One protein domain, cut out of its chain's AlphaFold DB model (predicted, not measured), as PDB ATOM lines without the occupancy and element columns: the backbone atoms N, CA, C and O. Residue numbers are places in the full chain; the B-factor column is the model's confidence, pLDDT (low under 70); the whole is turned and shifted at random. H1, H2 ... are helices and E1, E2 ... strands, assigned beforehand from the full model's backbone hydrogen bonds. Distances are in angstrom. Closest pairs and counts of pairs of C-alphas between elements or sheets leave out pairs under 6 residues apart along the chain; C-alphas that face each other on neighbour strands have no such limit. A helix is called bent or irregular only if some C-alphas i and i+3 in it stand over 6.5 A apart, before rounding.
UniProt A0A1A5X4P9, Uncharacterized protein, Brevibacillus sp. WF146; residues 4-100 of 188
ATOM      1  N   ALA A   4     206.374 166.100 284.660       84.38
ATOM      2  CA  ALA A   4     207.275 166.429 283.564       84.38
ATOM      3  C   ALA A   4     206.581 167.213 282.434       84.38
ATOM      4  O   ALA A   4     207.054 168.276 282.035       84.38
ATOM      5  N   GLU A   5     205.425 166.725 281.976       86.75
ATOM      6  CA  GLU A   5     204.632 167.353 280.912       86.75
ATOM      7  C   GLU A   5     204.131 168.739 281.329       86.75
ATOM      8  O   GLU A   5     204.127 169.673 280.531       86.75
ATOM      9  N   LEU A   6     203.741 168.888 282.601       89.19
ATOM     10  CA  LEU A   6     203.295 170.161 283.166       89.19
ATOM     11  C   LEU A   6     204.398 171.221 283.164       89.19
ATOM     12  O   LEU A   6     204.142 172.361 282.787       89.19
ATOM     13  N   LEU A   7     205.608 170.850 283.584       92.69
ATOM     14  CA  LEU A   7     206.729 171.784 283.698       92.69
ATOM     15  C   LEU A   7     207.241 172.244 282.326       92.69
ATOM     16  O   LEU A   7     207.676 173.383 282.189       92.69
ATOM     17  N   PHE A   8     207.176 171.380 281.310       94.75
ATOM     18  CA  PHE A   8     207.792 171.629 280.001       94.75
ATOM     19  C   PHE A   8     206.815 171.963 278.878       94.75
ATOM     20  O   PHE A   8     207.256 172.146 277.742       94.75
ATOM     21  N   LYS A   9     205.516 172.097 279.163       91.44
ATOM     22  CA  LYS A   9     204.498 172.389 278.144       91.44
ATOM     23  C   LYS A   9     204.873 173.577 277.249       91.44
ATOM     24  O   LYS A   9     204.815 173.473 276.028       91.44
ATOM     25  N   ASP A  10     205.362 174.665 277.842       91.94
ATOM     26  CA  ASP A  10     205.740 175.878 277.101       91.94
ATOM     27  C   ASP A  10     207.114 175.770 276.405       91.94
ATOM     28  O   ASP A  10     207.491 176.625 275.603       91.94
ATOM     29  N   GLN A  11     207.869 174.701 276.674       93.19
ATOM     30  CA  GLN A  11     209.148 174.390 276.032       93.19
ATOM     31  C   GLN A  11     209.023 173.311 274.943       93.19
ATOM     32  O   GLN A  11     210.030 172.988 274.313       93.19
ATOM     33  N   GLU A  12     207.824 172.783 274.662       93.94
ATOM     34  CA  GLU A  12     207.613 171.682 273.705       93.94
ATOM     35  C   GLU A  12     208.231 171.980 272.330       93.94
ATOM     36  O   GLU A  12     208.944 171.156 271.763       93.94
ATOM     37  N   THR A  13     208.052 173.202 271.818       94.38
ATOM     38  CA  THR A  13     208.645 173.602 270.529       94.38
ATOM     39  C   THR A  13     210.176 173.583 270.568       94.38
ATOM     40  O   THR A  13     210.809 173.279 269.560       94.38
ATOM     41  N   LYS A  14     210.800 173.901 271.712       94.69
ATOM     42  CA  LYS A  14     212.262 173.835 271.857       94.69
ATOM     43  C   LYS A  14     212.755 172.397 271.991       94.69
ATOM     44  O   LYS A  14     213.787 172.092 271.410       94.69
ATOM     45  N   LEU A  15     212.028 171.530 272.697       94.75
ATOM     46  CA  LEU A  15     212.349 170.100 272.794       94.75
ATOM     47  C   LEU A  15     212.309 169.429 271.416       94.75
ATOM     48  O   LEU A  15     213.266 168.758 271.028       94.75
ATOM     49  N   LYS A  16     211.275 169.721 270.616       94.81
ATOM     50  CA  LYS A  16     211.130 169.180 269.257       94.81
ATOM     51  C   LYS A  16     212.256 169.578 268.306       94.81
ATOM     52  O   LYS A  16     212.569 168.809 267.407       94.81
ATOM     53  N   LYS A  17     212.928 170.720 268.516       94.75
ATOM     54  CA  LYS A  17     214.132 171.085 267.735       94.75
ATOM     55  C   LYS A  17     215.279 170.085 267.890       94.75
ATOM     56  O   LYS A  17     216.167 170.068 267.048       94.75
ATOM     57  N   TYR A  18     215.268 169.302 268.964       92.62
ATOM     58  CA  TYR A  18     216.259 168.272 269.240       92.62
ATOM     59  C   TYR A  18     215.670 166.862 269.120       92.62
ATOM     60  O   TYR A  18     216.318 165.919 269.550       92.62
ATOM     61  N   GLY A  19     214.462 166.695 268.571       92.06
ATOM     62  CA  GLY A  19     213.818 165.385 268.454       92.06
ATOM     63  C   GLY A  19     213.407 164.787 269.805       92.06
ATOM     64  O   GLY A  19     213.572 163.587 270.016       92.06
ATOM     65  N   VAL A  20     212.955 165.616 270.753       93.00
ATOM     66  CA  VAL A  20     212.437 165.171 272.058       93.00
ATOM     67  C   VAL A  20     210.966 165.553 272.187       93.00
ATOM     68  O   VAL A  20     210.613 166.717 271.982       93.00
ATOM     69  N   ASP A  21     210.133 164.595 272.587       93.25
ATOM     70  CA  ASP A  21     208.734 164.817 272.941       93.25
ATOM     71  C   ASP A  21     208.549 164.913 274.465       93.25
ATOM     72  O   ASP A  21     209.365 164.436 275.255       93.25
ATOM     73  N   LEU A  22     207.443 165.521 274.916       92.88
ATOM     74  CA  LEU A  22     207.147 165.652 276.353       92.88
ATOM     75  C   LEU A  22     207.058 164.293 277.063       92.88
ATOM     76  O   LEU A  22     207.443 164.189 278.224       92.88
ATOM     77  N   SER A  23     206.598 163.255 276.360       90.62
ATOM     78  CA  SER A  23     206.502 161.886 276.878       90.62
ATOM     79  C   SER A  23     207.856 161.211 277.113       90.62
ATOM     80  O   SER A  23     207.916 160.198 277.806       90.62
ATOM     81  N   ASP A  24     208.940 161.745 276.541       89.38
ATOM     82  CA  ASP A  24     210.291 161.213 276.745       89.38
ATOM     83  C   ASP A  24     210.907 161.698 278.065       89.38
ATOM     84  O   ASP A  24     211.886 161.127 278.557       89.38
ATOM     85  N   LEU A  25     210.342 162.756 278.655       91.12
ATOM     86  CA  LEU A  25     210.848 163.369 279.872       91.12
ATOM     87  C   LEU A  25     210.596 162.464 281.076       91.12
ATOM     88  O   LEU A  25     209.462 162.220 281.479       91.12
ATOM     89  N   LYS A  26     211.678 162.029 281.719       88.38
ATOM     90  CA  LYS A  26     211.619 161.215 282.938       88.38
ATOM     91  C   LYS A  26     212.394 161.872 284.054       88.38
ATOM     92  O   LYS A  26     213.523 162.290 283.838       88.38
ATOM     93  N   ILE A  27     211.829 161.914 285.252       87.19
ATOM     94  CA  ILE A  27     212.534 162.418 286.434       87.19
ATOM     95  C   ILE A  27     213.589 161.384 286.852       87.19
ATOM     96  O   ILE A  27     213.288 160.193 286.941       87.19
ATOM     97  N   VAL A  28     214.835 161.820 287.064       78.56
ATOM     98  CA  VAL A  28     215.943 160.904 287.385       78.56
ATOM     99  C   VAL A  28     215.984 160.556 288.868       78.56
ATOM    100  O   VAL A  28     216.194 159.396 289.200       78.56
ATOM    101  N   GLU A  29     215.726 161.514 289.755       78.19
ATOM    102  CA  GLU A  29     215.744 161.345 291.211       78.19
ATOM    103  C   GLU A  29     214.570 162.084 291.855       78.19
ATOM    104  O   GLU A  29     213.981 162.978 291.248       78.19
ATOM    105  N   THR A  30     214.208 161.714 293.086       82.31
ATOM    106  CA  THR A  30     213.169 162.437 293.825       82.31
ATOM    107  C   THR A  30     213.542 163.920 293.902       82.31
ATOM    108  O   THR A  30     214.639 164.224 294.375       82.31
ATOM    109  N   PRO A  31     212.656 164.839 293.477       88.44
ATOM    110  CA  PRO A  31     212.911 166.266 293.598       88.44
ATOM    111  C   PRO A  31     213.255 166.652 295.035       88.44
ATOM    112  O   PRO A  31     212.575 166.206 295.964       88.44
ATOM    113  N   TYR A  32     214.268 167.492 295.213       88.44
ATOM    114  CA  TYR A  32     214.696 167.958 296.531       88.44
ATOM    115  C   TYR A  32     214.428 169.449 296.709       88.44
ATOM    116  O   TYR A  32     214.153 170.175 295.754       88.44
ATOM    117  N   GLU A  33     214.482 169.885 297.960       92.94
ATOM    118  CA  GLU A  33     214.153 171.242 298.374       92.94
ATOM    119  C   GLU A  33     215.399 171.963 298.883       92.94
ATOM    120  O   GLU A  33     216.187 171.412 299.654       92.94
ATOM    121  N   LEU A  34     215.545 173.213 298.464       90.62
ATOM    122  CA  LEU A  34     216.521 174.170 298.958       90.62
ATOM    123  C   LEU A  34     215.768 175.295 299.668       90.62
ATOM    124  O   LEU A  34     214.738 175.749 299.172       90.62
ATOM    125  N   LYS A  35     216.270 175.734 300.825       92.12
ATOM    126  CA  LYS A  35     215.632 176.768 301.650       92.12
ATOM    127  C   LYS A  35     216.469 178.037 301.690       92.12
ATOM    128  O   LYS A  35     217.690 177.923 301.744       92.12
ATOM    129  N   ASN A  36     215.803 179.191 301.747       89.31
ATOM    130  CA  ASN A  36     216.412 180.524 301.867       89.31
ATOM    131  C   ASN A  36     217.529 180.734 300.831       89.31
ATOM    132  O   ASN A  36     218.708 180.851 301.164       89.31
ATOM    133  N   VAL A  37     217.150 180.656 299.557       85.94
ATOM    134  CA  VAL A  37     218.065 180.607 298.420       85.94
ATOM    135  C   VAL A  37     218.108 181.950 297.702       85.94
ATOM    136  O   VAL A  37     217.212 182.277 296.921       85.94
ATOM    137  N   ASP A  38     219.211 182.666 297.893       85.56
ATOM    138  CA  ASP A  38     219.553 183.851 297.094       85.56
ATOM    139  C   ASP A  38     220.237 183.452 295.783       85.56
ATOM    140  O   ASP A  38     220.005 184.019 294.719       85.56
ATOM    141  N   LYS A  39     221.101 182.439 295.850       86.81
ATOM    142  CA  LYS A  39     221.878 181.946 294.717       86.81
ATOM    143  C   LYS A  39     222.250 180.490 294.932       86.81
ATOM    144  O   LYS A  39     222.618 180.107 296.042       86.81
ATOM    145  N   PHE A  40     222.219 179.687 293.875       87.44
ATOM    146  CA  PHE A  40     222.787 178.341 293.916       87.44
ATOM    147  C   PHE A  40     223.306 177.894 292.551       87.44
ATOM    148  O   PHE A  40     222.870 178.376 291.509       87.44
ATOM    149  N   VAL A  41     224.245 176.952 292.575       87.38
ATOM    150  CA  VAL A  41     224.716 176.241 291.386       87.38
ATOM    151  C   VAL A  41     224.184 174.822 291.473       87.38
ATOM    152  O   VAL A  41     224.448 174.122 292.451       87.38
ATOM    153  N   ASP A  42     223.429 174.399 290.469       86.00
ATOM    154  CA  ASP A  42     223.008 173.012 290.362       86.00
ATOM    155  C   ASP A  42     224.180 172.148 289.879       86.00
ATOM    156  O   ASP A  42     224.650 172.278 288.752       86.00
ATOM    157  N   GLU A  43     224.640 171.228 290.722       82.00
ATOM    158  CA  GLU A  43     225.725 170.302 290.390       82.00
ATOM    159  C   GLU A  43     225.374 169.355 289.233       82.00
ATOM    160  O   GLU A  43     226.277 168.835 288.573       82.00
ATOM    161  N   PHE A  44     224.084 169.086 288.997       84.19
ATOM    162  CA  PHE A  44     223.660 168.188 287.929       84.19
ATOM    163  C   PHE A  44     223.797 168.853 286.563       84.19
ATOM    164  O   PHE A  44     224.411 168.300 285.654       84.19
ATOM    165  N   THR A  45     223.265 170.053 286.399       82.94
ATOM    166  CA  THR A  45     223.286 170.767 285.115       82.94
ATOM    167  C   THR A  45     224.487 171.696 284.959       82.94
ATOM    168  O   THR A  45     224.834 172.054 283.836       82.94
ATOM    169  N   GLY A  46     225.135 172.076 286.062       83.31
ATOM    170  CA  GLY A  46     226.151 173.127 286.121       83.31
ATOM    171  C   GLY A  46     225.575 174.542 286.036       83.31
ATOM    172  O   GLY A  46     226.341 175.494 285.904       83.31
ATOM    173  N   ILE A  47     224.247 174.694 286.065       84.19
ATOM    174  CA  ILE A  47     223.586 175.988 285.905       84.19
ATOM    175  C   ILE A  47     223.609 176.755 287.214       84.19
ATOM    176  O   ILE A  47     223.257 176.240 288.274       84.19
ATOM    177  N   GLU A  48     223.999 178.015 287.104       86.38
ATOM    178  CA  GLU A  48     223.939 178.987 288.177       86.38
ATOM    179  C   GLU A  48     222.618 179.745 288.105       86.38
ATOM    180  O   GLU A  48     222.242 180.270 287.053       86.38
ATOM    181  N   ILE A  49     221.912 179.787 289.228       81.94
ATOM    182  CA  ILE A  49     220.691 180.561 289.387       81.94
ATOM    183  C   ILE A  49     220.962 181.634 290.419       81.94
ATOM    184  O   ILE A  49     221.272 181.331 291.571       81.94
ATOM    185  N   GLU A  50     220.807 182.881 289.996       81.31
ATOM    186  CA  GLU A  50     220.669 184.021 290.890       81.31
ATOM    187  C   GLU A  50     219.197 184.384 290.998       81.31
ATOM    188  O   GLU A  50     218.522 184.657 290.002       81.31
ATOM    189  N   ASN A  51     218.703 184.382 292.227       74.88
ATOM    190  CA  ASN A  51     217.428 184.971 292.539       74.88
ATOM    191  C   ASN A  51     217.629 186.444 292.856       74.88
ATOM    192  O   ASN A  51     218.353 186.819 293.772       74.88
ATOM    193  N   ASN A  52     216.928 187.287 292.109       70.25
ATOM    194  CA  ASN A  52     216.899 188.722 292.373       70.25
ATOM    195  C   ASN A  52     216.039 189.074 293.608       70.25
ATOM    196  O   ASN A  52     215.995 190.237 294.001       70.25
ATOM    197  N   GLU A  53     215.350 188.087 294.194       73.81
ATOM    198  CA  GLU A  53     214.438 188.208 295.336       73.81
ATOM    199  C   GLU A  53     214.607 186.996 296.266       73.81
ATOM    200  O   GLU A  53     214.751 185.866 295.795       73.81
ATOM    201  N   GLU A  54     214.579 187.209 297.583       77.00
ATOM    202  CA  GLU A  54     214.748 186.135 298.574       77.00
ATOM    203  C   GLU A  54     213.705 185.026 298.351       77.00
ATOM    204  O   GLU A  54     212.497 185.271 298.345       77.00
ATOM    205  N   SER A  55     214.169 183.795 298.125       84.44
ATOM    206  CA  SER A  55     213.296 182.634 297.916       84.44
ATOM    207  C   SER A  55     213.388 181.693 299.104       84.44
ATOM    208  O   SER A  55     214.402 181.027 299.308       84.44
ATOM    209  N   GLU A  56     212.320 181.595 299.887       89.12
ATOM    210  CA  GLU A  56     212.289 180.733 301.072       89.12
ATOM    211  C   GLU A  56     212.372 179.247 300.704       89.12
ATOM    212  O   GLU A  56     212.893 178.452 301.491       89.12
ATOM    213  N   LEU A  57     211.865 178.856 299.524       90.75
ATOM    214  CA  LEU A  57     211.796 177.456 299.117       90.75
ATOM    215  C   LEU A  57     211.845 177.253 297.595       90.75
ATOM    216  O   LEU A  57     210.901 177.579 296.872       90.75
ATOM    217  N   ILE A  58     212.915 176.609 297.125       92.12
ATOM    218  CA  ILE A  58     213.072 176.155 295.739       92.12
ATOM    219  C   ILE A  58     213.045 174.635 295.698       92.12
ATOM    220  O   ILE A  58     213.813 173.963 296.385       92.12
ATOM    221  N   LYS A  59     212.201 174.085 294.829       93.00
ATOM    222  CA  LYS A  59     212.184 172.662 294.506       93.00
ATOM    223  C   LYS A  59     212.940 172.409 293.207       93.00
ATOM    224  O   LYS A  59     212.573 172.938 292.160       93.00
ATOM    225  N   VAL A  60     213.966 171.571 293.276       91.94
ATOM    226  CA  VAL A  60     214.817 171.203 292.142       91.94
ATOM    227  C   VAL A  60     214.338 169.884 291.544       91.94
ATOM    228  O   VAL A  60     214.151 168.900 292.263       91.94
ATOM    229  N   VAL A  61     214.125 169.858 290.226       91.94
ATOM    230  CA  VAL A  61     213.652 168.684 289.484       91.94
ATOM    231  C   VAL A  61     214.659 168.325 288.397       91.94
ATOM    232  O   VAL A  61     214.823 169.044 287.409       91.94
ATOM    233  N   HIS A  62     215.302 167.170 288.559       89.12
ATOM    234  CA  HIS A  62     216.253 166.634 287.591       89.12
ATOM    235  C   HIS A  62     215.602 165.619 286.664       89.12
ATOM    236  O   HIS A  62     214.894 164.710 287.108       89.12
ATOM    237  N   PHE A  63     215.897 165.738 285.373       89.81
ATOM    238  CA  PHE A  63     215.433 164.812 284.351       89.81
ATOM    239  C   PHE A  63     216.557 163.884 283.906       89.81
ATOM    240  O   PHE A  63     217.741 164.220 283.963       89.81
ATOM    241  N   LYS A  64     216.184 162.691 283.448       86.88
ATOM    242  CA  LYS A  64     217.102 161.772 282.792       86.88
ATOM    243  C   LYS A  64     217.604 162.431 281.504       86.88
ATOM    244  O   LYS A  64     216.781 162.936 280.741       86.88
ATOM    245  N   PRO A  65     218.918 162.396 281.235       87.62
ATOM    246  CA  PRO A  65     219.439 162.803 279.942       87.62
ATOM    247  C   PRO A  65     218.857 161.924 278.834       87.62
ATOM    248  O   PRO A  65     218.738 160.703 278.994       87.62
ATOM    249  N   ILE A  66     218.538 162.545 277.706       86.50
ATOM    250  CA  ILE A  66     217.915 161.896 276.556       86.50
ATOM    251  C   ILE A  66     218.915 161.910 275.407       86.50
ATOM    252  O   ILE A  66     219.333 162.971 274.945       86.50
ATOM    253  N   LEU A  67     219.306 160.721 274.951       85.19
ATOM    254  CA  LEU A  67     220.075 160.563 273.723       85.19
ATOM    255  C   LEU A  67     219.096 160.481 272.554       85.19
ATOM    256  O   LEU A  67     218.297 159.548 272.485       85.19
ATOM    257  N   THR A  68     219.175 161.438 271.641       86.12
ATOM    258  CA  THR A  68     218.212 161.597 270.547       86.12
ATOM    259  C   THR A  68     218.910 162.007 269.248       86.12
ATOM    260  O   THR A  68     220.122 162.245 269.216       86.12
ATOM    261  N   LYS A  69     218.154 162.036 268.151       85.31
ATOM    262  CA  LYS A  69     218.617 162.404 266.820       85.31
ATOM    263  C   LYS A  69     217.553 163.234 266.112       85.31
ATOM    264  O   LYS A  69     216.429 162.770 265.968       85.31
ATOM    265  N   GLU A  70     217.955 164.382 265.576       86.81
ATOM    266  CA  GLU A  70     217.124 165.209 264.702       86.81
ATOM    267  C   GLU A  70     217.829 165.364 263.346       86.81
ATOM    268  O   GLU A  70     218.964 165.840 263.241       86.81
ATOM    269  N   GLY A  71     217.190 164.869 262.284       85.44
ATOM    270  CA  GLY A  71     217.800 164.778 260.958       85.44
ATOM    271  C   GLY A  71     219.084 163.932 260.941       85.44
ATOM    272  O   GLY A  71     219.064 162.719 261.176       85.44
ATOM    273  N   ASN A  72     220.214 164.569 260.618       83.56
ATOM    274  CA  ASN A  72     221.535 163.928 260.580       83.56
ATOM    275  C   ASN A  72     222.338 164.107 261.867       83.56
ATOM    276  O   ASN A  72     223.408 163.508 261.984       83.56
ATOM    277  N   GLN A  73     221.822 164.887 262.813       82.88
ATOM    278  CA  GLN A  73     222.556 165.276 263.997       82.88
ATOM    279  C   GLN A  73     222.070 164.515 265.224       82.88
ATOM    280  O   GLN A  73     220.869 164.351 265.427       82.88
ATOM    281  N   SER A  74     223.014 164.038 266.032       85.88
ATOM    282  CA  SER A  74     222.725 163.391 267.311       85.88
ATOM    283  C   SER A  74     222.954 164.373 268.453       85.88
ATOM    284  O   SER A  74     223.919 165.139 268.423       85.88
ATOM    285  N   TYR A  75     222.100 164.305 269.471       84.69
ATOM    286  CA  TYR A  75     222.138 165.185 270.631       84.69
ATOM    287  C   TYR A  75     222.064 164.391 271.926       84.69
ATOM    288  O   TYR A  75     221.392 163.360 272.003       84.69
ATOM    289  N   VAL A  76     222.696 164.928 272.965       87.94
ATOM    290  CA  VAL A  76     222.327 164.627 274.346       87.94
ATOM    291  C   VAL A  76     221.599 165.831 274.907       87.94
ATOM    292  O   VAL A  76     222.155 166.925 274.984       87.94
ATOM    293  N   VAL A  77     220.344 165.619 275.279       89.50
ATOM    294  CA  VAL A  77     219.457 166.649 275.804       89.50
ATOM    295  C   VAL A  77     219.310 166.442 277.306       89.50
ATOM    296  O   VAL A  77     218.945 165.358 277.756       89.50
ATOM    297  N   LEU A  78     219.600 167.485 278.079       90.88
ATOM    298  CA  LEU A  78     219.469 167.534 279.529       90.88
ATOM    299  C   LEU A  78     218.443 168.614 279.914       90.88
ATOM    300  O   LEU A  78     218.786 169.799 279.994       90.88
ATOM    301  N   PRO A  79     217.174 168.224 280.115       92.81
ATOM    302  CA  PRO A  79     216.144 169.106 280.643       92.81
ATOM    303  C   PRO A  79     216.353 169.354 282.139       92.81
ATOM    304  O   PRO A  79     216.788 168.467 282.877       92.81
ATOM    305  N   TYR A  80     215.981 170.543 282.603       91.88
ATOM    306  CA  TYR A  80     215.995 170.894 284.020       91.88
ATOM    307  C   TYR A  80     214.833 171.812 284.385       91.88
ATOM    308  O   TYR A  80     214.386 172.624 283.567       91.88
ATOM    309  N   ALA A  81     214.349 171.693 285.620       94.06
ATOM    310  CA  ALA A  81     213.333 172.592 286.139       94.06
ATOM    311  C   ALA A  81     213.567 172.942 287.609       94.06
ATOM    312  O   ALA A  81     213.931 172.092 288.425       94.06
ATOM    313  N   PHE A  82     213.269 174.192 287.935       92.38
ATOM    314  CA  PHE A  82     213.287 174.740 289.279       92.38
ATOM    315  C   PHE A  82     211.933 175.385 289.551       92.38
ATOM    316  O   PHE A  82     211.420 176.149 288.735       92.38
ATOM    317  N   VAL A  83     211.325 175.038 290.681       92.19
ATOM    318  CA  VAL A  83     210.038 175.589 291.103       92.19
ATOM    319  C   VAL A  83     210.265 176.393 292.367       92.19
ATOM    320  O   VAL A  83     210.462 175.826 293.440       92.19
ATOM    321  N   ASP A  84     210.232 177.709 292.227       91.00
ATOM    322  CA  ASP A  84     210.233 178.639 293.346       91.00
ATOM    323  C   ASP A  84     208.808 178.725 293.902       91.00
ATOM    324  O   ASP A  84     207.884 179.240 293.261       91.00
ATOM    325  N   GLN A  85     208.616 178.161 295.092       89.88
ATOM    326  CA  GLN A  85     207.307 178.119 295.737       89.88
ATOM    327  C   GLN A  85     206.938 179.448 296.395       89.88
ATOM    328  O   GLN A  85     205.748 179.737 296.532       89.88
ATOM    329  N   THR A  86     207.934 180.256 296.757       88.00
ATOM    330  CA  THR A  86     207.751 181.573 297.370       88.00
ATOM    331  C   THR A  86     207.181 182.540 296.340       88.00
ATOM    332  O   THR A  86     206.105 183.103 296.541       88.00
ATOM    333  N   ASN A  87     207.832 182.634 295.179       87.62
ATOM    334  CA  ASN A  87     207.454 183.578 294.126       87.62
ATOM    335  C   ASN A  87     206.516 182.970 293.072       87.62
ATOM    336  O   ASN A  87     206.124 183.641 292.117       87.62
ATOM    337  N   LYS A  88     206.127 181.697 293.242       89.31
ATOM    338  CA  LYS A  88     205.281 180.927 292.309       89.31
ATOM    339  C   LYS A  88     205.832 180.940 290.880       89.31
ATOM    340  O   LYS A  88     205.073 181.023 289.910       89.31
ATOM    341  N   ARG A  89     207.155 180.858 290.756       88.56
ATOM    342  CA  ARG A  89     207.880 180.886 289.486       88.56
ATOM    343  C   ARG A  89     208.334 179.478 289.119       88.56
ATOM    344  O   ARG A  89     208.718 178.690 289.981       88.56
ATOM    345  N   VAL A  90     208.287 179.165 287.829       90.94
ATOM    346  CA  VAL A  90     208.852 177.932 287.280       90.94
ATOM    347  C   VAL A  90     209.903 178.316 286.257       90.94
ATOM    348  O   VAL A  90     209.576 178.870 285.209       90.94
ATOM    349  N   ASP A  91     211.151 177.982 286.553       90.44
ATOM    350  CA  ASP A  91     212.259 178.150 285.627       90.44
ATOM    351  C   ASP A  91     212.554 176.802 284.988       90.44
ATOM    352  O   ASP A  91     212.917 175.839 285.663       90.44
ATOM    353  N   THR A  92     212.386 176.723 283.673       93.12
ATOM    354  CA  THR A  92     212.722 175.531 282.894       93.12
ATOM    355  C   THR A  92     213.758 175.857 281.843       93.12
ATOM    356  O   THR A  92     213.795 176.958 281.286       93.12
ATOM    357  N   GLY A  93     214.585 174.873 281.523       91.69
ATOM    358  CA  GLY A  93     215.466 174.983 280.380       91.69
ATOM    359  C   GLY A  93     215.991 173.648 279.899       91.69
ATOM    360  O   GLY A  93     215.648 172.575 280.401       91.69
ATOM    361  N   ILE A  94     216.764 173.745 278.824       92.38
ATOM    362  CA  ILE A  94     217.249 172.613 278.048       92.38
ATOM    363  C   ILE A  94     218.709 172.893 277.719       92.38
ATOM    364  O   ILE A  94     219.006 173.862 277.017       92.38
ATOM    365  N   ILE A  95     219.606 172.035 278.194       90.44
ATOM    366  CA  ILE A  95     220.977 171.964 277.689       90.44
ATOM    367  C   ILE A  95     220.988 170.895 276.597       90.44
ATOM    368  O   ILE A  95     220.532 169.779 276.830       90.44
ATOM    369  N   ALA A  96     221.492 171.216 275.409       89.69
ATOM    370  CA  ALA A  96     221.650 170.254 274.323       89.69
ATOM    371  C   ALA A  96     223.108 170.251 273.852       89.69
ATOM    372  O   ALA A  96     223.609 171.271 273.381       89.69
ATOM    373  N   GLU A  97     223.787 169.112 273.994       86.00
ATOM    374  CA  GLU A  97     225.136 168.896 273.461       86.00
ATOM    375  C   GLU A  97     225.023 168.145 272.135       86.00
ATOM    376  O   GLU A  97     224.473 167.042 272.071       86.00
ATOM    377  N   GLU A  98     225.545 168.748 271.072       84.81
ATOM    378  CA  GLU A  98     225.701 168.082 269.789       84.81
ATOM    379  C   GLU A  98     226.805 167.022 269.888       84.81
ATOM    380  O   GLU A  98     227.943 167.315 270.254       84.81
ATOM    381  N   LEU A  99     226.483 165.780 269.538       77.06
ATOM    382  CA  LEU A  99     227.478 164.722 269.463       77.06
ATOM    383  C   LEU A  99     228.159 164.780 268.099       77.06
ATOM    384  O   LEU A  99     227.546 164.426 267.089       77.06
ATOM    385  N   GLU A 100     229.430 165.191 268.064       64.06
ATOM    386  CA  GLU A 100     230.224 165.113 266.839       64.06
ATOM    387  C   GLU A 100     230.201 163.672 266.318       64.06
ATOM    388  O   GLU A 100     230.764 162.747 266.916       64.06
TER     389      GLU A 100
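What this domain is: This is residues 4 to 100 of the 188 residues of an uncharacterized protein of Brevibacillus sp. WF146 (UniProt A0A1A5X4P9). One long, strongly twisted antiparallel sheet has helix H1 over one face; E4 and E5 run its length, the bent hairpin E1 and E2 at one end, E3 at the other. The printed part has 97 residues, mostly strand, in order H1, E1, E2, E3, E4, E5. It is compact, radius of gyration of the C-alphas 14.1 A, spanning 44 by 25 by 24 A.

Where its parts are: H1, residues 4 to 16, begins at C-alpha 4 (207.275, 166.429, 283.564) and is irregular: C-alphas 7 and 10 are 7.8 A apart. E1 is 32 to 41, E2 48 to 62, E3 66 to 70, E4 73 to 84, 34.5 A long, E5 89 to 99, 32.3 A.

How they stand to each other: E4 has E2 and E3 on one side, E5 on the other side. Within hydrogen-bond range are N 59 and O 83, 2.8 A, N 68 and O 75, 3.0 A, and N 78 and O 95, 2.8 A. H1 is on the sheet, height 7.5 A; 5 of 9 O i to N i+4 and 5 of 10 O i to N i+3 pairs are within range.

The domain as a whole: The printed part has no cut; the link H1 to E1 is long; residue 100 is under 70.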